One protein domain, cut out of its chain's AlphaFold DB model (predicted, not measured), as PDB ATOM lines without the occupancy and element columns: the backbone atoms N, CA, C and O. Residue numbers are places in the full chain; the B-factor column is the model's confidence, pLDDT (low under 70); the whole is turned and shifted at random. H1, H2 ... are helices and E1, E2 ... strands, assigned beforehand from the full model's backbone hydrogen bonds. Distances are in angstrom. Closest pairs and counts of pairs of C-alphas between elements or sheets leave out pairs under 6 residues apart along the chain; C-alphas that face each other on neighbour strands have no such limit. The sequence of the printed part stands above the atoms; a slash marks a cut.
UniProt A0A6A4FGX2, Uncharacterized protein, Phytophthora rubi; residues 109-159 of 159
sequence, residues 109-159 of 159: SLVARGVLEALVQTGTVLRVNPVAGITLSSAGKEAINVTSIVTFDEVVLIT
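This is residues 109 to 159 of the 159 residues of an uncharacterized protein of Phytophthora rubi (UniProt A0A6A4FGX2). A long two-strand hairpin, E1 and E2, bends partway along its length, with a short helix, H1, near its open end and a tail, residues 154 to 159 with strand E3, sticking out from that end. The 51 printed residues hold one named helix and three named strands, in the order H1, E1, E2, E3. The sheet is E1 - E2, antiparallel, and the class is mixed, helices and strands. The whole is loose, with a radius of gyration of the C-alphas of 13.8 A and spans of 37 by 28 by 16 A.

E1, residues 127 to 136, and E2, residues 144 to 151, form a hairpin of antiparallel neighbours, with 153 degrees between their directions. N 129 and O 149 are 2.9 A apart, and N 136 and O 144 are 2.8 A apart, both within hydrogen-bond range. E1 bends by 85 degrees at residue 133, and E2 by 58 degrees at residue 147. H1, residues 113 to 121, is apart from E2. E3, residues 155 to 158, is apart from H1, E1 and E2 and pairs with no named strand. In H1 every O i to N i+4 pair is within hydrogen-bond range.

E1 measures 22.3 A from first to last C-alpha, beginning at C-alpha 127 (68.557, -91.738, -20.992). E2 measures 20.1 A and H1 12.6 A. H1 begins at C-alpha 113 (67.839, -89.101, -7.222), and E3, four residues, ends at C-alpha 158 (56.489, -72.601, -14.466).

The C-alphas farthest apart, those of Gly 123 and Gly 140, are 40.0 A apart. Residues 154 to 159 stand free, and Thr 159 is the chain's last residue. The printed part has no cut and no long link. The mean pLDDT of the printed part is 84.4, and residues 140 and 159 are under 70.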
ATOM      1  N   SER A 109      73.385 -79.173 -14.839       84.88
ATOM      2  CA  SER A 109      72.305 -79.200 -13.852       84.88
ATOM      3  C   SER A 109      72.462 -80.366 -12.875       84.88
ATOM      4  O   SER A 109      72.837 -81.473 -13.263       84.88
ATOM      5  N   LEU A 110      72.112 -80.136 -11.610       85.25
ATOM      6  CA  LEU A 110      72.001 -81.186 -10.600       85.25
ATOM      7  C   LEU A 110      70.533 -81.520 -10.362       85.25
ATOM      8  O   LEU A 110      69.685 -80.637 -10.260       85.25
ATOM      9  N   VAL A 111      70.249 -82.809 -10.239       84.88
ATOM     10  CA  VAL A 111      68.908 -83.328  -9.988       84.88
ATOM     11  C   VAL A 111      68.976 -84.352  -8.861       84.88
ATOM     12  O   VAL A 111      69.908 -85.155  -8.779       84.88
ATOM     13  N   ALA A 112      68.004 -84.306  -7.955       85.50
ATOM     14  CA  ALA A 112      67.923 -85.266  -6.864       85.50
ATOM     15  C   ALA A 112      67.526 -86.648  -7.394       85.50
ATOM     16  O   ALA A 112      66.639 -86.764  -8.239       85.50
ATOM     17  N   ARG A 113      68.116 -87.709  -6.830       86.00
ATOM     18  CA  ARG A 113      67.839 -89.101  -7.222       86.00
ATOM     19  C   ARG A 113      66.344 -89.453  -7.225       86.00
ATOM     20  O   ARG A 113      65.895 -90.149  -8.128       86.00
ATOM     21  N   GLY A 114      65.576 -88.931  -6.267       87.81
ATOM     22  CA  GLY A 114      64.134 -89.184  -6.170       87.81
ATOM     23  C   GLY A 114      63.332 -88.719  -7.392       87.81
ATOM     24  O   GLY A 114      62.317 -89.326  -7.709       87.81
ATOM     25  N   VAL A 115      63.808 -87.707  -8.127       87.25
ATOM     26  CA  VAL A 115      63.171 -87.276  -9.384       87.25
ATOM     27  C   VAL A 115      63.341 -88.346 -10.463       87.25
ATOM     28  O   VAL A 115      62.385 -88.661 -11.162       87.25
ATOM     29  N   LEU A 116      64.526 -88.962 -10.560       89.88
ATOM     30  CA  LEU A 116      64.749 -90.064 -11.501       89.88
ATOM     31  C   LEU A 116      63.865 -91.267 -11.160       89.88
ATOM     32  O   LEU A 116      63.263 -91.866 -12.044       89.88
ATOM     33  N   GLU A 117      63.758 -91.611  -9.878       89.19
ATOM     34  CA  GLU A 117      62.910 -92.722  -9.435       89.19
ATOM     35  C   GLU A 117      61.429 -92.464  -9.744       89.19
ATOM     36  O   GLU A 117      60.746 -93.364 -10.232       89.19
ATOM     37  N   ALA A 118      60.947 -91.234  -9.550       88.94
ATOM     38  CA  ALA A 118      59.586 -90.845  -9.910       88.94
ATOM     39  C   ALA A 118      59.338 -90.916 -11.431       88.94
ATOM     40  O   ALA A 118      58.282 -91.378 -11.870       88.94
ATOM     41  N   LEU A 119      60.321 -90.523 -12.250       89.00
ATOM     42  CA  LEU A 119      60.239 -90.643 -13.711       89.00
ATOM     43  C   LEU A 119      60.154 -92.107 -14.154       89.00
ATOM     44  O   LEU A 119      59.304 -92.463 -14.965       89.00
ATOM     45  N   VAL A 120      60.954 -92.990 -13.558       90.25
ATOM     46  CA  VAL A 120      60.871 -94.430 -13.846       90.25
ATOM     47  C   VAL A 120      59.518 -95.007 -13.416       90.25
ATOM     48  O   VAL A 120      58.925 -95.793 -14.154       90.25
ATOM     49  N   GLN A 121      58.988 -94.600 -12.258       90.50
ATOM     50  CA  GLN A 121      57.681 -95.060 -11.763       90.50
ATOM     51  C   GLN A 121      56.508 -94.632 -12.652       90.50
ATOM     52  O   GLN A 121      55.513 -95.345 -12.735       90.50
ATOM     53  N   THR A 122      56.626 -93.494 -13.337       86.44
ATOM     54  CA  THR A 122      55.623 -93.018 -14.305       86.44
ATOM     55  C   THR A 122      55.751 -93.682 -15.681       86.44
ATOM     56  O   THR A 122      54.953 -93.402 -16.570       86.44
ATOM     57  N   GLY A 123      56.709 -94.601 -15.853       86.00
ATOM     58  CA  GLY A 123      56.963 -95.302 -17.113       86.00
ATOM     59  C   GLY A 123      57.862 -94.531 -18.081       86.00
ATOM     60  O   GLY A 123      58.007 -94.939 -19.233       86.00
ATOM     61  N   THR A 124      58.483 -93.439 -17.628       86.69
ATOM     62  CA  THR A 124      59.397 -92.641 -18.448       86.69
ATOM     63  C   THR A 124      60.731 -93.370 -18.598       86.69
ATOM     64  O   THR A 124      61.365 -93.767 -17.617       86.69
ATOM     65  N   VAL A 125      61.181 -93.540 -19.842       85.38
ATOM     66  CA  VAL A 125      62.472 -94.168 -20.140       85.38
ATOM     67  C   VAL A 125      63.578 -93.124 -20.029       85.38
ATOM     68  O   VAL A 125      63.717 -92.255 -20.883       85.38
ATOM     69  N   LEU A 126      64.395 -93.232 -18.981       87.44
ATOM     70  CA  LEU A 126      65.506 -92.314 -18.748       87.44
ATOM     71  C   LEU A 126      66.720 -92.646 -19.616       87.44
ATOM     72  O   LEU A 126      67.193 -93.784 -19.648       87.44
ATOM     73  N   ARG A 127      67.293 -91.621 -20.253       90.31
ATOM     74  CA  ARG A 127      68.557 -91.738 -20.992       90.31
ATOM     75  C   ARG A 127      69.730 -91.514 -20.048       90.31
ATOM     76  O   ARG A 127      70.167 -90.384 -19.833       90.31
ATOM     77  N   VAL A 128      70.220 -92.606 -19.467       89.69
ATOM     78  CA  VAL A 128      71.367 -92.608 -18.552       89.69
ATOM     79  C   VAL A 128      72.628 -92.988 -19.318       89.69
ATOM     80  O   VAL A 128      72.748 -94.109 -19.804       89.69
ATOM     81  N   ASN A 129      73.582 -92.065 -19.393       89.06
ATOM     82  CA  ASN A 129      74.873 -92.295 -20.028       89.06
ATOM     83  C   ASN A 129      75.952 -92.452 -18.951       89.06
ATOM     84  O   ASN A 129      76.105 -91.544 -18.125       89.06
ATOM     85  N   PRO A 130      76.703 -93.566 -18.927       88.00
ATOM     86  CA  PRO A 130      77.827 -93.711 -18.019       88.00
ATOM     87  C   PRO A 130      78.922 -92.713 -18.398       88.00
ATOM     88  O   PRO A 130      79.189 -92.478 -19.577       88.00
ATOM     89  N   VAL A 131      79.571 -92.139 -17.392       86.38
ATOM     90  CA  VAL A 131      80.679 -91.207 -17.588       86.38
ATOM     91  C   VAL A 131      81.845 -91.645 -16.719       86.38
ATOM     92  O   VAL A 131      81.685 -91.921 -15.534       86.38
ATOM     93  N   ALA A 132      83.024 -91.738 -17.328       79.88
ATOM     94  CA  ALA A 132      84.260 -92.090 -16.644       79.88
ATOM     95  C   ALA A 132      85.154 -90.855 -16.490       79.88
ATOM     96  O   ALA A 132      85.165 -89.973 -17.348       79.88
ATOM     97  N   GLY A 133      85.931 -90.810 -15.407       77.81
ATOM     98  CA  GLY A 133      86.978 -89.802 -15.215       77.81
ATOM     99  C   GLY A 133      86.506 -88.438 -14.704       77.81
ATOM    100  O   GLY A 133      87.318 -87.516 -14.650       77.81
ATOM    101  N   ILE A 134      85.238 -88.290 -14.304       81.81
ATOM    102  CA  ILE A 134      84.762 -87.083 -13.618       81.81
ATOM    103  C   ILE A 134      84.798 -87.320 -12.108       81.81
ATOM    104  O   ILE A 134      83.981 -88.052 -11.546       81.81
ATOM    105  N   THR A 135      85.735 -86.647 -11.450       83.44
ATOM    106  CA  THR A 135      85.880 -86.661  -9.996       83.44
ATOM    107  C   THR A 135      85.803 -85.230  -9.478       83.44
ATOM    108  O   THR A 135      86.592 -84.370  -9.868       83.44
ATOM    109  N   LEU A 136      84.846 -84.968  -8.593       83.31
ATOM    110  CA  LEU A 136      84.683 -83.679  -7.934       83.31
ATOM    111  C   LEU A 136      85.513 -83.679  -6.649       83.31
ATOM    112  O   LEU A 136      85.228 -84.427  -5.709       83.31
ATOM    113  N   SER A 137      86.543 -82.840  -6.598       80.44
ATOM    114  CA  SER A 137      87.321 -82.620  -5.383       80.44
ATOM    115  C   SER A 137      86.568 -81.659  -4.465       80.44
ATOM    116  O   SER A 137      86.364 -80.488  -4.780       80.44
ATOM    117  N   SER A 138      86.132 -82.153  -3.307       76.06
ATOM    118  CA  SER A 138      85.597 -81.273  -2.271       76.06
ATOM    119  C   SER A 138      86.736 -80.758  -1.390       76.06
ATOM    120  O   SER A 138      87.708 -81.471  -1.126       76.06
ATOM    121  N   ALA A 139      86.641 -79.512  -0.925       70.69
ATOM    122  CA  ALA A 139      87.626 -78.964  -0.002       70.69
ATOM    123  C   ALA A 139      87.574 -79.730   1.335       70.69
ATOM    124  O   ALA A 139      86.675 -79.518   2.149       70.69
ATOM    125  N   GLY A 140      88.538 -80.629   1.548       66.06
ATOM    126  CA  GLY A 140      88.748 -81.336   2.814       66.06
ATOM    127  C   GLY A 140      87.909 -82.599   3.043       66.06
ATOM    128  O   GLY A 140      87.908 -83.094   4.168       66.06
ATOM    129  N   LYS A 141      87.211 -83.138   2.034       75.00
ATOM    130  CA  LYS A 141      86.548 -84.455   2.134       75.00
ATOM    131  C   LYS A 141      86.900 -85.358   0.957       75.00
ATOM    132  O   LYS A 141      87.557 -84.934   0.009       75.00
ATOM    133  N   GLU A 142      86.432 -86.601   1.045       79.44
ATOM    134  CA  GLU A 142      86.531 -87.603  -0.011       79.44
ATOM    135  C   GLU A 142      86.003 -87.065  -1.349       79.44
ATOM    136  O   GLU A 142      85.070 -86.255  -1.403       79.44
ATOM    137  N   ALA A 143      86.660 -87.476  -2.427       83.06
ATOM    138  CA  ALA A 143      86.307 -87.047  -3.764       83.06
ATOM    139  C   ALA A 143      85.016 -87.738  -4.220       83.06
ATOM    140  O   ALA A 143      84.823 -88.931  -3.989       83.06
ATOM    141  N   ILE A 144      84.130 -86.995  -4.880       83.50
ATOM    142  CA  ILE A 144      82.865 -87.540  -5.376       83.50
ATOM    143  C   ILE A 144      83.076 -87.985  -6.818       83.50
ATOM    144  O   ILE A 144      83.352 -87.164  -7.691       83.50
ATOM    145  N   ASN A 145      82.922 -89.280  -7.072       85.62
ATOM    146  CA  ASN A 145      82.963 -89.819  -8.425       85.62
ATOM    147  C   ASN A 145      81.592 -89.681  -9.084       85.62
ATOM    148  O   ASN A 145      80.596 -90.206  -8.586       85.62
ATOM    149  N   VAL A 146      81.553 -88.990 -10.219       86.00
ATOM    150  CA  VAL A 146      80.362 -88.921 -11.063       86.00
ATOM    151  C   VAL A 146      80.413 -90.109 -12.012       86.00
ATOM    152  O   VAL A 146      81.332 -90.223 -12.817       86.00
ATOM    153  N   THR A 147      79.442 -91.009 -11.887       85.81
ATOM    154  CA  THR A 147      79.406 -92.274 -12.637       85.81
ATOM    155  C   THR A 147      78.484 -92.230 -13.846       85.81
ATOM    156  O   THR A 147      78.685 -92.989 -14.793       85.81
ATOM    157  N   SER A 148      77.491 -91.340 -13.831       86.62
ATOM    158  CA  SER A 148      76.488 -91.230 -14.884       86.62
ATOM    159  C   SER A 148      75.964 -89.804 -15.008       86.62
ATOM    160  O   SER A 148      75.857 -89.082 -14.016       86.62
ATOM    161  N   ILE A 149      75.576 -89.431 -16.224       89.25
ATOM    162  CA  ILE A 149      74.797 -88.229 -16.526       89.25
ATOM    163  C   ILE A 149      73.469 -88.675 -17.131       89.25
ATOM    164  O   ILE A 149      73.413 -89.650 -17.881       89.25
ATOM    165  N   VAL A 150      72.398 -87.963 -16.795       89.88
ATOM    166  CA  VAL A 150      71.055 -88.232 -17.312       89.88
ATOM    167  C   VAL A 150      70.603 -87.070 -18.177       89.88
ATOM    168  O   VAL A 150      70.834 -85.910 -17.836       89.88
ATOM    169  N   THR A 151      69.989 -87.397 -19.307       89.81
ATOM    170  CA  THR A 151      69.390 -86.426 -20.221       89.81
ATOM    171  C   THR A 151      67.875 -86.509 -20.109       89.81
ATOM    172  O   THR A 151      67.311 -87.593 -20.247       89.81
ATOM    173  N   PHE A 152      67.254 -85.360 -19.856       88.00
ATOM    174  CA  PHE A 152      65.804 -85.169 -19.880       88.00
ATOM    175  C   PHE A 152      65.397 -84.622 -21.247       88.00
ATOM    176  O   PHE A 152      66.172 -83.871 -21.849       88.00
ATOM    177  N   ASP A 153      64.222 -85.008 -21.737       86.50
ATOM    178  CA  ASP A 153      63.730 -84.552 -23.039       86.50
ATOM    179  C   ASP A 153      63.159 -83.125 -22.924       86.50
ATOM    180  O   ASP A 153      63.376 -82.298 -23.811       86.50
ATOM    181  N   GLU A 154      62.506 -82.803 -21.802       85.38
ATOM    182  CA  GLU A 154      61.914 -81.495 -21.547       85.38
ATOM    183  C   GLU A 154      62.099 -81.022 -20.095       85.38
ATOM    184  O   GLU A 154      61.865 -81.746 -19.123       85.38
ATOM    185  N   VAL A 155      62.470 -79.745 -19.945       86.94
ATOM    186  CA  VAL A 155      62.459 -79.032 -18.661       86.94
ATOM    187  C   VAL A 155      61.707 -77.717 -18.839       86.94
ATOM    188  O   VAL A 155      62.194 -76.798 -19.497       86.94
ATOM    189  N   VAL A 156      60.526 -77.617 -18.230       84.50
ATOM    190  CA  VAL A 156      59.652 -76.439 -18.320       84.50
ATOM    191  C   VAL A 156      59.713 -75.652 -17.022       84.50
ATOM    192  O   VAL A 156      59.429 -76.190 -15.954       84.50
ATOM    193  N   LEU A 157      60.038 -74.364 -17.103       84.50
ATOM    194  CA  LEU A 157      59.915 -73.446 -15.971       84.50
ATOM    195  C   LEU A 157      58.478 -72.924 -15.895       84.50
ATOM    196  O   LEU A 157      57.952 -72.396 -16.873       84.50
ATOM    197  N   ILE A 158      57.855 -73.052 -14.728       78.19
ATOM    198  CA  ILE A 158      56.489 -72.601 -14.466       78.19
ATOM    199  C   ILE A 158      56.585 -71.268 -13.714       78.19
ATOM    200  O   ILE A 158      56.963 -71.231 -12.540       78.19
ATOM    201  N   THR A 159      56.283 -70.168 -14.408       64.19
ATOM    202  CA  THR A 159      56.375 -68.783 -13.894       64.19
ATOM    203  C   THR A 159      55.034 -68.211 -13.457       64.19
ATOM    204  O   THR A 159      54.061 -68.353 -14.225       64.19
TER     205      THR A 159